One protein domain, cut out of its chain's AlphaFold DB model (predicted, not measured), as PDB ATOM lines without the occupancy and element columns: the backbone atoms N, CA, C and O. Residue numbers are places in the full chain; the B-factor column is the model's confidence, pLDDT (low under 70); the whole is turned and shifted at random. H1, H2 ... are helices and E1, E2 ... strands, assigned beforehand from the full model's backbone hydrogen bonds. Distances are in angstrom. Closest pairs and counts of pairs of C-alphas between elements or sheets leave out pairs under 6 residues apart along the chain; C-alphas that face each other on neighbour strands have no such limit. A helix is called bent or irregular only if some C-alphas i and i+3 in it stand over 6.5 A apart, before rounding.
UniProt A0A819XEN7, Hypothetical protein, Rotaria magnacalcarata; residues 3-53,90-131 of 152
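AT A GLANCE: This is residues 3 to 53 and 90 to 131 of the 152 residues of the protein "Hypothetical protein" of Rotaria magnacalcarata (UniProt A0A819XEN7). A small antiparallel sheet, E1 E2 E3, makes one end; H1 begins beside it, loosely set with H2 and H3, and unnamed residues 42 to 53 reach toward the far end. The printed part has 93 residues, three strands then three helices, mixed in class. It is compact, radius of gyration of the C-alphas 13.6 A, spanning 38 by 32 by 20 A.

HOW THE PARTS SIT: Start at E1, residues 3 to 7, E2, 13 to 19, and E3, 22 to 26: a meander, each strand the antiparallel neighbour of the one before. Find N 4 and O 16 at 2.9 A, and N 17 and O 24 at 2.8 A. H1, residues 30 to 41, only grazes the sheet. H1 is close but not clearly touching to irregular H2, residues 104 to 118 (C-alphas 113 and 116 are 7.8 A apart): the closest C-alphas, Thr 32 and Cys 114, are 6.9 A apart. H3, residues 122 to 130, meets H2 only through their link. Each O i to N i+4 pair is within hydrogen-bond range in H1 and H3, 8 of 11 in H2.

IN THESE COORDINATES: Find C-alpha 3, where E1 begins, at (34.851, -64.609, 35.795); E2 runs 19.9 A, H1 16.5 A, H2 17.8 A; H3 ends with C-alpha 130 at (49.158, -57.353, 24.954).

THE WHOLE: Residues 54 to 89 are not printed; C-alphas 53 and 90 are 5.8 A apart. No printed residue is under pLDDT 70.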
ATOM      1  N   ALA A   3      35.036 -65.822  35.016       83.94
ATOM      2  CA  ALA A   3      34.851 -64.609  35.795       83.94
ATOM      3  C   ALA A   3      33.596 -64.785  36.649       83.94
ATOM      4  O   ALA A   3      32.518 -65.037  36.111       83.94
ATOM      5  N   GLU A   4      33.740 -64.650  37.962       89.00
ATOM      6  CA  GLU A   4      32.640 -64.749  38.915       89.00
ATOM      7  C   GLU A   4      32.353 -63.400  39.572       89.00
ATOM      8  O   GLU A   4      33.223 -62.534  39.723       89.00
ATOM      9  N   LYS A   5      31.086 -63.212  39.950       91.12
ATOM     10  CA  LYS A   5      30.651 -62.069  40.751       91.12
ATOM     11  C   LYS A   5      31.252 -62.207  42.151       91.12
ATOM     12  O   LYS A   5      31.066 -63.235  42.790       91.12
ATOM     13  N   HIS A   6      31.914 -61.164  42.636       88.62
ATOM     14  CA  HIS A   6      32.499 -61.138  43.976       88.62
ATOM     15  C   HIS A   6      31.807 -60.075  44.828       88.62
ATOM     16  O   HIS A   6      31.798 -58.910  44.446       88.62
ATOM     17  N   ASP A   7      31.235 -60.445  45.970       91.00
ATOM     18  CA  ASP A   7      30.592 -59.492  46.879       91.00
ATOM     19  C   ASP A   7      31.551 -59.115  48.020       91.00
ATOM     20  O   ASP A   7      32.129 -59.976  48.684       91.00
ATOM     21  N   PHE A   8      31.747 -57.814  48.234       88.19
ATOM     22  CA  PHE A   8      32.633 -57.280  49.266       88.19
ATOM     23  C   PHE A   8      31.879 -56.990  50.571       88.19
ATOM     24  O   PHE A   8      30.658 -56.843  50.602       88.19
ATOM     25  N   LEU A   9      32.629 -56.836  51.669       87.00
ATOM     26  CA  LEU A   9      32.079 -56.527  53.000       87.00
ATOM     27  C   LEU A   9      31.343 -55.178  53.071       87.00
ATOM     28  O   LEU A   9      30.522 -54.978  53.960       87.00
ATOM     29  N   ASP A  10      31.627 -54.259  52.149       89.56
ATOM     30  CA  ASP A  10      30.938 -52.971  52.018       89.56
ATOM     31  C   ASP A  10      29.669 -53.058  51.148       89.56
ATOM     32  O   ASP A  10      29.128 -52.029  50.745       89.56
ATOM     33  N   MET A  11      29.199 -54.277  50.850       86.81
ATOM     34  CA  MET A  11      28.080 -54.580  49.951       86.81
ATOM     35  C   MET A  11      28.302 -54.155  48.494       86.81
ATOM     36  O   MET A  11      27.370 -54.211  47.688       86.81
ATOM     37  N   SER A  12      29.515 -53.740  48.120       86.75
ATOM     38  CA  SER A  12      29.840 -53.517  46.716       86.75
ATOM     39  C   SER A  12      30.041 -54.850  45.991       86.75
ATOM     40  O   SER A  12      30.418 -55.862  46.584       86.75
ATOM     41  N   THR A  13      29.789 -54.849  44.684       88.50
ATOM     42  CA  THR A  13      30.027 -56.005  43.816       88.50
ATOM     43  C   THR A  13      31.234 -55.743  42.915       88.50
ATOM     44  O   THR A  13      31.334 -54.702  42.258       88.50
ATOM     45  N   GLY A  14      32.131 -56.719  42.864       90.12
ATOM     46  CA  GLY A  14      33.302 -56.802  42.008       90.12
ATOM     47  C   GLY A  14      33.272 -57.977  41.045       90.12
ATOM     48  O   GLY A  14      32.311 -58.745  40.972       90.12
ATOM     49  N   VAL A  15      34.384 -58.129  40.335       89.69
ATOM     50  CA  VAL A  15      34.652 -59.267  39.455       89.69
ATOM     51  C   VAL A  15      35.890 -59.987  39.965       89.69
ATOM     52  O   VAL A  15      36.935 -59.360  40.138       89.69
ATOM     53  N   GLN A  16      35.785 -61.291  40.186       89.31
ATOM     54  CA  GLN A  16      36.914 -62.173  40.464       89.31
ATOM     55  C   GLN A  16      37.220 -62.983  39.208       89.31
ATOM     56  O   GLN A  16      36.347 -63.652  38.662       89.31
ATOM     57  N   GLN A  17      38.456 -62.890  38.732       86.50
ATOM     58  CA  GLN A  17      38.946 -63.630  37.578       86.50
ATOM     59  C   GLN A  17      40.015 -64.615  38.035       86.50
ATOM     60  O   GLN A  17      41.024 -64.204  38.611       86.50
ATOM     61  N   GLU A  18      39.799 -65.896  37.742       86.38
ATOM     62  CA  GLU A  18      40.730 -66.976  38.076       86.38
ATOM     63  C   GLU A  18      41.418 -67.510  36.814       86.38
ATOM     64  O   GLU A  18      40.764 -67.900  35.834       86.38
ATOM     65  N   ASP A  19      42.750 -67.519  36.842       80.44
ATOM     66  CA  ASP A  19      43.607 -68.083  35.800       80.44
ATOM     67  C   ASP A  19      44.761 -68.888  36.422       80.44
ATOM     68  O   ASP A  19      45.808 -68.352  36.790       80.44
ATOM     69  N   GLY A  20      44.544 -70.196  36.588       83.81
ATOM     70  CA  GLY A  20      45.494 -71.089  37.254       83.81
ATOM     71  C   GLY A  20      45.736 -70.675  38.707       83.81
ATOM     72  O   GLY A  20      44.799 -70.619  39.496       83.81
ATOM     73  N   ASP A  21      46.989 -70.364  39.041       83.75
ATOM     74  CA  ASP A  21      47.394 -69.913  40.383       83.75
ATOM     75  C   ASP A  21      47.188 -68.397  40.600       83.75
ATOM     76  O   ASP A  21      47.535 -67.863  41.656       83.75
ATOM     77  N   LEU A  22      46.664 -67.673  39.601       78.44
ATOM     78  CA  LEU A  22      46.429 -66.233  39.670       78.44
ATOM     79  C   LEU A  22      44.946 -65.931  39.898       78.44
ATOM     80  O   LEU A  22      44.094 -66.254  39.071       78.44
ATOM     81  N   VAL A  23      44.657 -65.222  40.989       83.94
ATOM     82  CA  VAL A  23      43.332 -64.659  41.269       83.94
ATOM     83  C   VAL A  23      43.427 -63.140  41.221       83.94
ATOM     84  O   VAL A  23      44.185 -62.529  41.976       83.94
ATOM     85  N   VAL A  24      42.652 -62.517  40.334       84.44
ATOM     86  CA  VAL A  24      42.561 -61.057  40.225       84.44
ATOM     87  C   VAL A  24      41.167 -60.608  40.614       84.44
ATOM     88  O   VAL A  24      40.178 -61.046  40.034       84.44
ATOM     89  N   ILE A  25      41.095 -59.701  41.586       86.31
ATOM     90  CA  ILE A  25      39.837 -59.142  42.077       86.31
ATOM     91  C   ILE A  25      39.745 -57.676  41.655       86.31
ATOM     92  O   ILE A  25      40.531 -56.827  42.084       86.31
ATOM     93  N   PHE A  26      38.753 -57.363  40.830       88.12
ATOM     94  CA  PHE A  26      38.412 -56.009  40.420       88.12
ATOM     95  C   PHE A  26      37.325 -55.456  41.343       88.12
ATOM     96  O   PHE A  26      36.213 -55.979  41.393       88.12
ATOM     97  N   LYS A  27      37.628 -54.363  42.053       87.44
ATOM     98  CA  LYS A  27      36.684 -53.649  42.936       87.44
ATOM     99  C   LYS A  27      35.701 -52.763  42.156       87.44
ATOM    100  O   LYS A  27      35.530 -51.583  42.465       87.44
ATOM    101  N   CYS A  28      35.121 -53.289  41.087       84.69
ATOM    102  CA  CYS A  28      34.125 -52.602  40.276       84.69
ATOM    103  C   CYS A  28      33.197 -53.609  39.598       84.69
ATOM    104  O   CYS A  28      33.578 -54.757  39.367       84.69
ATOM    105  N   SER A  29      32.010 -53.152  39.201       87.25
ATOM    106  CA  SER A  29      31.095 -53.975  38.413       87.25
ATOM    107  C   SER A  29      31.698 -54.355  37.056       87.25
ATOM    108  O   SER A  29      32.539 -53.639  36.501       87.25
ATOM    109  N   MET A  30      31.220 -55.465  36.488       86.88
ATOM    110  CA  MET A  30      31.620 -55.908  35.148       86.88
ATOM    111  C   MET A  30      31.308 -54.851  34.076       86.88
ATOM    112  O   MET A  30      32.120 -54.604  33.192       86.88
ATOM    113  N   GLU A  31      30.169 -54.164  34.186       87.69
ATOM    114  CA  GLU A  31      29.795 -53.074  33.277       87.69
ATOM    115  C   GLU A  31      30.838 -51.946  33.269       87.69
ATOM    116  O   GLU A  31      31.269 -51.482  32.211       87.69
ATOM    117  N   THR A  32      31.306 -51.556  34.456       87.75
ATOM    118  CA  THR A  32      32.354 -50.542  34.611       87.75
ATOM    119  C   THR A  32      33.648 -50.992  33.944       87.75
ATOM    120  O   THR A  32      34.280 -50.221  33.220       87.75
ATOM    121  N   LEU A  33      34.020 -52.255  34.160       87.12
ATOM    122  CA  LEU A  33      35.224 -52.843  33.589       87.12
ATOM    123  C   LEU A  33      35.179 -52.832  32.054       87.12
ATOM    124  O   LEU A  33      36.126 -52.361  31.424       87.12
ATOM    125  N   ILE A  34      34.064 -53.264  31.455       87.94
ATOM    126  CA  ILE A  34      33.849 -53.272  29.997       87.94
ATOM    127  C   ILE A  34      33.935 -51.853  29.430       87.94
ATOM    128  O   ILE A  34      34.647 -51.622  28.450       87.94
ATOM    129  N   LYS A  35      33.267 -50.882  30.063       86.56
ATOM    130  CA  LYS A  35      33.294 -49.477  29.634       86.56
ATOM    131  C   LYS A  35      34.718 -48.923  29.629       86.56
ATOM    132  O   LYS A  35      35.150 -48.331  28.640       86.56
ATOM    133  N   THR A  36      35.466 -49.142  30.710       86.06
ATOM    134  CA  THR A  36      36.860 -48.686  30.809       86.06
ATOM    135  C   THR A  36      37.761 -49.389  29.799       86.06
ATOM    136  O   THR A  36      38.636 -48.745  29.216       86.06
ATOM    137  N   PHE A  37      37.545 -50.682  29.550       86.12
ATOM    138  CA  PHE A  37      38.300 -51.430  28.549       86.12
ATOM    139  C   PHE A  37      38.043 -50.907  27.131       86.12
ATOM    140  O   PHE A  37      38.996 -50.695  26.381       86.12
ATOM    141  N   GLY A  38      36.792 -50.584  26.793       85.19
ATOM    142  CA  GLY A  38      36.433 -49.959  25.518       85.19
ATOM    143  C   GLY A  38      37.169 -48.637  25.281       85.19
ATOM    144  O   GLY A  38      37.792 -48.457  24.235       85.19
ATOM    145  N   SER A  39      37.203 -47.745  26.277       84.12
ATOM    146  CA  SER A  39      37.979 -46.493  26.200       84.12
ATOM    147  C   SER A  39      39.485 -46.726  26.059       84.12
ATOM    148  O   SER A  39      40.190 -45.901  25.490       84.12
ATOM    149  N   MET A  40      39.984 -47.852  26.567       84.06
ATOM    150  CA  MET A  40      41.382 -48.251  26.456       84.06
ATOM    151  C   MET A  40      41.749 -48.776  25.060       84.06
ATOM    152  O   MET A  40      42.895 -48.582  24.651       84.06
ATOM    153  N   MET A  41      40.824 -49.448  24.365       82.62
ATOM    154  CA  MET A  41      41.007 -49.948  22.990       82.62
ATOM    155  C   MET A  41      40.792 -48.864  21.928       82.62
ATOM    156  O   MET A  41      41.258 -49.003  20.799       82.62
ATOM    157  N   ALA A  42      40.072 -47.796  22.273       82.81
ATOM    158  CA  ALA A  42      39.822 -46.682  21.374       82.81
ATOM    159  C   ALA A  42      41.113 -45.890  21.057       82.81
ATOM    160  O   ALA A  42      42.069 -45.909  21.839       82.81
ATOM    161  N   PRO A  43      41.143 -45.145  19.932       84.69
ATOM    162  CA  PRO A  43      42.188 -44.161  19.664       84.69
ATOM    163  C   PRO A  43      42.378 -43.198  20.847       84.69
ATOM    164  O   PRO A  43      41.417 -42.944  21.577       84.69
ATOM    165  N   PRO A  44      43.583 -42.625  21.032       88.69
ATOM    166  CA  PRO A  44      43.894 -41.772  22.175       88.69
ATOM    167  C   PRO A  44      42.893 -40.616  22.304       88.69
ATOM    168  O   PRO A  44      42.865 -39.672  21.511       88.69
ATOM    169  N   ALA A  45      42.054 -40.718  23.331       92.62
ATOM    170  CA  ALA A  45      40.959 -39.808  23.605       92.62
ATOM    171  C   ALA A  45      40.771 -39.633  25.116       92.62
ATOM    172  O   ALA A  45      41.246 -40.428  25.929       92.62
ATOM    173  N   CYS A  46      40.082 -38.564  25.505       93.31
ATOM    174  CA  CYS A  46      39.726 -38.314  26.892       93.31
ATOM    175  C   CYS A  46      38.811 -39.432  27.413       93.31
ATOM    176  O   CYS A  46      37.742 -39.663  26.853       93.31
ATOM    177  N   PHE A  47      39.177 -40.063  28.527       92.81
ATOM    178  CA  PHE A  47      38.406 -41.156  29.135       92.81
ATOM    179  C   PHE A  47      37.052 -40.711  29.699       92.81
ATOM    180  O   PHE A  47      36.188 -41.551  29.920       92.81
ATOM    181  N   GLN A  48      36.861 -39.406  29.927       93.94
ATOM    182  CA  GLN A  48      35.581 -38.882  30.402       93.94
ATOM    183  C   GLN A  48      34.662 -38.429  29.267       93.94
ATOM    184  O   GLN A  48      33.485 -38.761  29.273       93.94
ATOM    185  N   CYS A  49      35.178 -37.630  28.326       92.50
ATOM    186  CA  CYS A  49      34.351 -36.953  27.321       92.50
ATOM    187  C   CYS A  49      34.624 -37.381  25.873       92.50
ATOM    188  O   CYS A  49      33.961 -36.895  24.966       92.50
ATOM    189  N   GLY A  50      35.617 -38.238  25.622       90.56
ATOM    190  CA  GLY A  50      35.938 -38.725  24.276       90.56
ATOM    191  C   GLY A  50      36.693 -37.743  23.368       90.56
ATOM    192  O   GLY A  50      36.940 -38.067  22.210       90.56
ATOM    193  N   ALA A  51      37.103 -36.565  23.857       90.62
ATOM    194  CA  ALA A  51      37.896 -35.611  23.071       90.62
ATOM    195  C   ALA A  51      39.225 -36.231  22.589       90.62
ATOM    196  O   ALA A  51      39.992 -36.744  23.403       90.62
ATOM    197  N   LYS A  52      39.499 -36.182  21.280       88.50
ATOM    198  CA  LYS A  52      40.656 -36.830  20.631       88.50
ATOM    199  C   LYS A  52      41.970 -36.081  20.897       88.50
ATOM    200  O   LYS A  52      41.968 -34.853  20.987       88.50
ATOM    201  N   SER A  53      43.091 -36.803  20.988       81.62
ATOM    202  CA  SER A  53      44.424 -36.194  21.115       81.62
ATOM    203  C   SER A  53      44.909 -35.567  19.806       81.62
ATOM    204  O   SER A  53      44.749 -36.169  18.746       81.62
ATOM    205  N   LEU A  90      46.202 -34.126  25.525       92.94
ATOM    206  CA  LEU A  90      45.693 -34.961  26.608       92.94
ATOM    207  C   LEU A  90      46.784 -35.234  27.644       92.94
ATOM    208  O   LEU A  90      47.914 -35.593  27.318       92.94
ATOM    209  N   LYS A  91      46.421 -35.118  28.919       94.62
ATOM    210  CA  LYS A  91      47.282 -35.403  30.067       94.62
ATOM    211  C   LYS A  91      47.013 -36.814  30.576       94.62
ATOM    212  O   LYS A  91      45.859 -37.192  30.783       94.62
ATOM    213  N   LYS A  92      48.080 -37.577  30.812       95.50
ATOM    214  CA  LYS A  92      48.007 -38.908  31.424       95.50
ATOM    215  C   LYS A  92      47.721 -38.808  32.919       95.50
ATOM    216  O   LYS A  92      48.168 -37.881  33.597       95.50
ATOM    217  N   CYS A  93      47.005 -39.789  33.453       96.00
ATOM    218  CA  CYS A  93      46.897 -39.978  34.893       96.00
ATOM    219  C   CYS A  93      48.289 -40.212  35.497       96.00
ATOM    220  O   CYS A  93      48.991 -41.123  35.066       96.00
ATOM    221  N   ALA A  94      48.657 -39.445  36.526       94.00
ATOM    222  CA  ALA A  94      49.976 -39.533  37.153       94.00
ATOM    223  C   ALA A  94      50.293 -40.935  37.716       94.00
ATOM    224  O   ALA A  94      51.443 -41.366  37.685       94.00
ATOM    225  N   THR A  95      49.273 -41.656  38.187       93.38
ATOM    226  CA  THR A  95      49.435 -42.956  38.850       93.38
ATOM    227  C   THR A  95      49.508 -44.112  37.856       93.38
ATOM    228  O   THR A  95      50.478 -44.869  37.846       93.38
ATOM    229  N   CYS A  96      48.486 -44.270  37.007       93.81
ATOM    230  CA  CYS A  96      48.433 -45.402  36.081       93.81
ATOM    231  C   CYS A  96      49.149 -45.146  34.753       93.81
ATOM    232  O   CYS A  96      49.501 -46.109  34.086       93.81
ATOM    233  N   GLN A  97      49.344 -43.881  34.362       93.44
ATOM    234  CA  GLN A  97      49.931 -43.455  33.081       93.44
ATOM    235  C   GLN A  97      49.197 -43.952  31.819       93.44
ATOM    236  O   GLN A  97      49.697 -43.786  30.708       93.44
ATOM    237  N   ILE A  98      47.992 -44.505  31.985       92.88
ATOM    238  CA  ILE A  98      47.187 -45.093  30.904       92.88
ATOM    239  C   ILE A  98      46.008 -44.192  30.548       92.88
ATOM    240  O   ILE A  98      45.832 -43.836  29.388       92.88
ATOM    241  N   ALA A  99      45.208 -43.794  31.538       93.88
ATOM    242  CA  ALA A  99      44.033 -42.974  31.275       93.88
ATOM    243  C   ALA A  99      44.424 -41.541  30.873       93.88
ATOM    244  O   ALA A  99      45.282 -40.925  31.513       93.88
ATOM    245  N   LEU A 100      43.781 -41.023  29.827       94.94
ATOM    246  CA  LEU A 100      44.043 -39.719  29.214       94.94
ATOM    247  C   LEU A 100      42.894 -38.743  29.478       94.94
ATOM    248  O   LEU A 100      41.727 -39.135  29.440       94.94
ATOM    249  N   TYR A 101      43.208 -37.463  29.696       95.19
ATOM    250  CA  TYR A 101      42.211 -36.423  29.972       95.19
ATOM    251  C   TYR A 101      42.556 -35.090  29.321       95.19
ATOM    252  O   TYR A 101      43.704 -34.655  29.364       95.19
ATOM    253  N   CYS A 102      41.550 -34.388  28.798       94.75
ATOM    254  CA  CYS A 102      41.725 -33.023  28.292       94.75
ATOM    255  C   CYS A 102      41.829 -31.981  29.419       94.75
ATOM    256  O   CYS A 102      42.404 -30.913  29.230       94.75
ATOM    257  N   SER A 103      41.298 -32.277  30.611       93.75
ATOM    258  CA  SER A 103      41.260 -31.337  31.731       93.75
ATOM    259  C   SER A 103      41.270 -32.034  33.092       93.75
ATOM    260  O   SER A 103      40.945 -33.219  33.223       93.75
ATOM    261  N   LYS A 104      41.604 -31.269  34.142       95.38
ATOM    262  CA  LYS A 104      41.526 -31.745  35.531       95.38
ATOM    263  C   LYS A 104      40.088 -32.072  35.947       95.38
ATOM    264  O   LYS A 104      39.883 -32.980  36.753       95.38
ATOM    265  N   LEU A 105      39.111 -31.369  35.374       95.88
ATOM    266  CA  LEU A 105      37.691 -31.628  35.591       95.88
ATOM    267  C   LEU A 105      37.311 -33.025  35.086       95.88
ATOM    268  O   LEU A 105      36.802 -33.828  35.862       95.88
ATOM    269  N   CYS A 106      37.663 -33.351  33.836       95.69
ATOM    270  CA  CYS A 106      37.432 -34.680  33.260       95.69
ATOM    271  C   CYS A 106      38.113 -35.788  34.071       95.69
ATOM    272  O   CYS A 106      37.500 -36.819  34.331       95.69
ATOM    273  N   GLN A 107      39.349 -35.561  34.530       96.56
ATOM    274  CA  GLN A 107      40.029 -36.517  35.405       96.56
ATOM    275  C   GLN A 107      39.279 -36.720  36.727       96.56
ATOM    276  O   GLN A 107      39.126 -37.852  37.171       96.56
ATOM    277  N   THR A 108      38.844 -35.641  37.379       96.62
ATOM    278  CA  THR A 108      38.200 -35.703  38.702       96.62
ATOM    279  C   THR A 108      36.812 -36.329  38.621       96.62
ATOM    280  O   THR A 108      36.430 -37.069  39.525       96.62
ATOM    281  N   GLN A 109      36.079 -36.073  37.537       95.31
ATOM    282  CA  GLN A 109      34.796 -36.716  37.290       95.31
ATOM    283  C   GLN A 109      34.989 -38.220  37.071       95.31
ATOM    284  O   GLN A 109      34.478 -39.013  37.855       95.31
ATOM    285  N   HIS A 110      35.864 -38.607  36.137       94.69
ATOM    286  CA  HIS A 110      36.179 -40.018  35.896       94.69
ATOM    287  C   HIS A 110      36.723 -40.719  37.153       94.69
ATOM    288  O   HIS A 110      36.459 -41.900  37.376       94.69
ATOM    289  N   TRP A 111      37.473 -39.999  37.999       94.88
ATOM    290  CA  TRP A 111      37.962 -40.486  39.293       94.88
ATOM    291  C   TRP A 111      36.839 -40.920  40.224       94.88
ATOM    292  O   TRP A 111      36.932 -42.002  40.804       94.88
ATOM    293  N   LYS A 112      35.803 -40.089  40.360       93.50
ATOM    294  CA  LYS A 112      34.633 -40.383  41.191       93.50
ATOM    295  C   LYS A 112      33.768 -41.480  40.581       93.50
ATOM    296  O   LYS A 112      33.286 -42.320  41.329       93.50
ATOM    297  N   ASP A 113      33.617 -41.471  39.259       90.19
ATOM    298  CA  ASP A 113      32.745 -42.404  38.545       90.19
ATOM    299  C   ASP A 113      33.262 -43.846  38.662       90.19
ATOM    300  O   ASP A 113      32.536 -44.740  39.086       90.19
ATOM    301  N   CYS A 114      34.531 -44.087  38.313       89.62
ATOM    302  CA  CYS A 114      35.091 -45.443  38.359       89.62
ATOM    303  C   CYS A 114      36.615 -45.539  38.426       89.62
ATOM    304  O   CYS A 114      37.160 -46.566  38.833       89.62
ATOM    305  N   HIS A 115      37.353 -44.500  38.036       93.06
ATOM    306  CA  HIS A 115      38.797 -44.638  37.890       93.06
ATOM    307  C   HIS A 115      39.501 -44.883  39.219       93.06
ATOM    308  O   HIS A 115      40.523 -45.557  39.219       93.06
ATOM    309  N   LYS A 116      38.967 -44.412  40.353       92.12
ATOM    310  CA  LYS A 116      39.566 -44.663  41.673       92.12
ATOM    311  C   LYS A 116      39.732 -46.157  41.974       92.12
ATOM    312  O   LYS A 116      40.783 -46.544  42.477       92.12
ATOM    313  N   SER A 117      38.730 -46.983  41.669       88.56
ATOM    314  CA  SER A 117      38.788 -48.429  41.926       88.56
ATOM    315  C   SER A 117      39.609 -49.184  40.883       88.56
ATOM    316  O   SER A 117      40.181 -50.227  41.191       88.56
ATOM    317  N   LEU A 118      39.720 -48.634  39.672       89.69
ATOM    318  CA  LEU A 118      40.441 -49.258  38.565       89.69
ATOM    319  C   LEU A 118      41.891 -48.799  38.410       89.69
ATOM    320  O   LEU A 118      42.671 -49.509  37.784       89.69
ATOM    321  N   CYS A 119      42.280 -47.645  38.961       92.75
ATOM    322  CA  CYS A 119      43.554 -46.984  38.660       92.75
ATOM    323  C   CYS A 119      44.758 -47.916  38.849       92.75
ATOM    324  O   CYS A 119      45.610 -48.012  37.965       92.75
ATOM    325  N   SER A 120      44.791 -48.642  39.967       88.25
ATOM    326  CA  SER A 120      45.859 -49.594  40.287       88.25
ATOM    327  C   SER A 120      45.870 -50.803  39.348       88.25
ATOM    328  O   SER A 120      46.938 -51.291  38.987       88.25
ATOM    329  N   SER A 121      44.695 -51.246  38.900       86.62
ATOM    330  CA  SER A 121      44.532 -52.401  38.012       86.62
ATOM    331  C   SER A 121      44.731 -52.061  36.533       86.62
ATOM    332  O   SER A 121      44.896 -52.971  35.726       86.62
ATOM    333  N   MET A 122      44.776 -50.779  36.147       87.50
ATOM    334  CA  MET A 122      44.925 -50.377  34.740       87.50
ATOM    335  C   MET A 122      46.184 -50.962  34.089       87.50
ATOM    336  O   MET A 122      46.125 -51.366  32.935       87.50
ATOM    337  N   LYS A 123      47.310 -51.057  34.815       84.25
ATOM    338  CA  LYS A 123      48.542 -51.670  34.278       84.25
ATOM    339  C   LYS A 123      48.347 -53.149  33.952       84.25
ATOM    340  O   LYS A 123      48.806 -53.608  32.915       84.25
ATOM    341  N   TYR A 124      47.625 -53.871  34.805       82.88
ATOM    342  CA  TYR A 124      47.273 -55.262  34.546       82.88
ATOM    343  C   TYR A 124      46.333 -55.382  33.340       82.88
ATOM    344  O   TYR A 124      46.568 -56.198  32.459       82.88
ATOM    345  N   LEU A 125      45.330 -54.504  33.234       82.56
ATOM    346  CA  LEU A 125      44.441 -54.454  32.068       82.56
ATOM    347  C   LEU A 125      45.188 -54.112  30.768       82.56
ATOM    348  O   LEU A 125      44.825 -54.611  29.706       82.56
ATOM    349  N   GLN A 126      46.236 -53.286  30.838       84.62
ATOM    350  CA  GLN A 126      47.115 -53.027  29.700       84.62
ATOM    351  C   GLN A 126      47.915 -54.277  29.313       84.62
ATOM    352  O   GLN A 126      47.956 -54.599  28.133       84.62
ATOM    353  N   LEU A 127      48.477 -55.012  30.276       80.94
ATOM    354  CA  LEU A 127      49.166 -56.277  29.992       80.94
ATOM    355  C   LEU A 127      48.221 -57.306  29.364       80.94
ATOM    356  O   LEU A 127      48.584 -57.938  28.381       80.94
ATOM    357  N   LEU A 128      46.987 -57.430  29.865       76.88
ATOM    358  CA  LEU A 128      45.987 -58.334  29.286       76.88
ATOM    359  C   LEU A 128      45.663 -58.015  27.821       76.88
ATOM    360  O   LEU A 128      45.348 -58.927  27.069       76.88
ATOM    361  N   ARG A 129      45.749 -56.747  27.402       77.06
ATOM    362  CA  ARG A 129      45.607 -56.364  25.987       77.06
ATOM    363  C   ARG A 129      46.741 -56.915  25.127       77.06
ATOM    364  O   ARG A 129      46.521 -57.244  23.970       77.06
ATOM    365  N   GLU A 130      47.953 -56.921  25.667       76.56
ATOM    366  CA  GLU A 130      49.158 -57.353  24.954       76.56
ATOM    367  C   GLU A 130      49.269 -58.885  24.886       76.56
ATOM    368  O   GLU A 130      50.031 -59.409  24.076       76.56
ATOM    369  N   LEU A 131      48.502 -59.610  25.706       74.50
ATOM    370  CA  LEU A 131      48.413 -61.063  25.642       74.50
ATOM    371  C   LEU A 131      47.485 -61.492  24.500       74.50
ATOM    372  O   LEU A 131      46.283 -61.230  24.513       74.50
TER     373      LEU A 131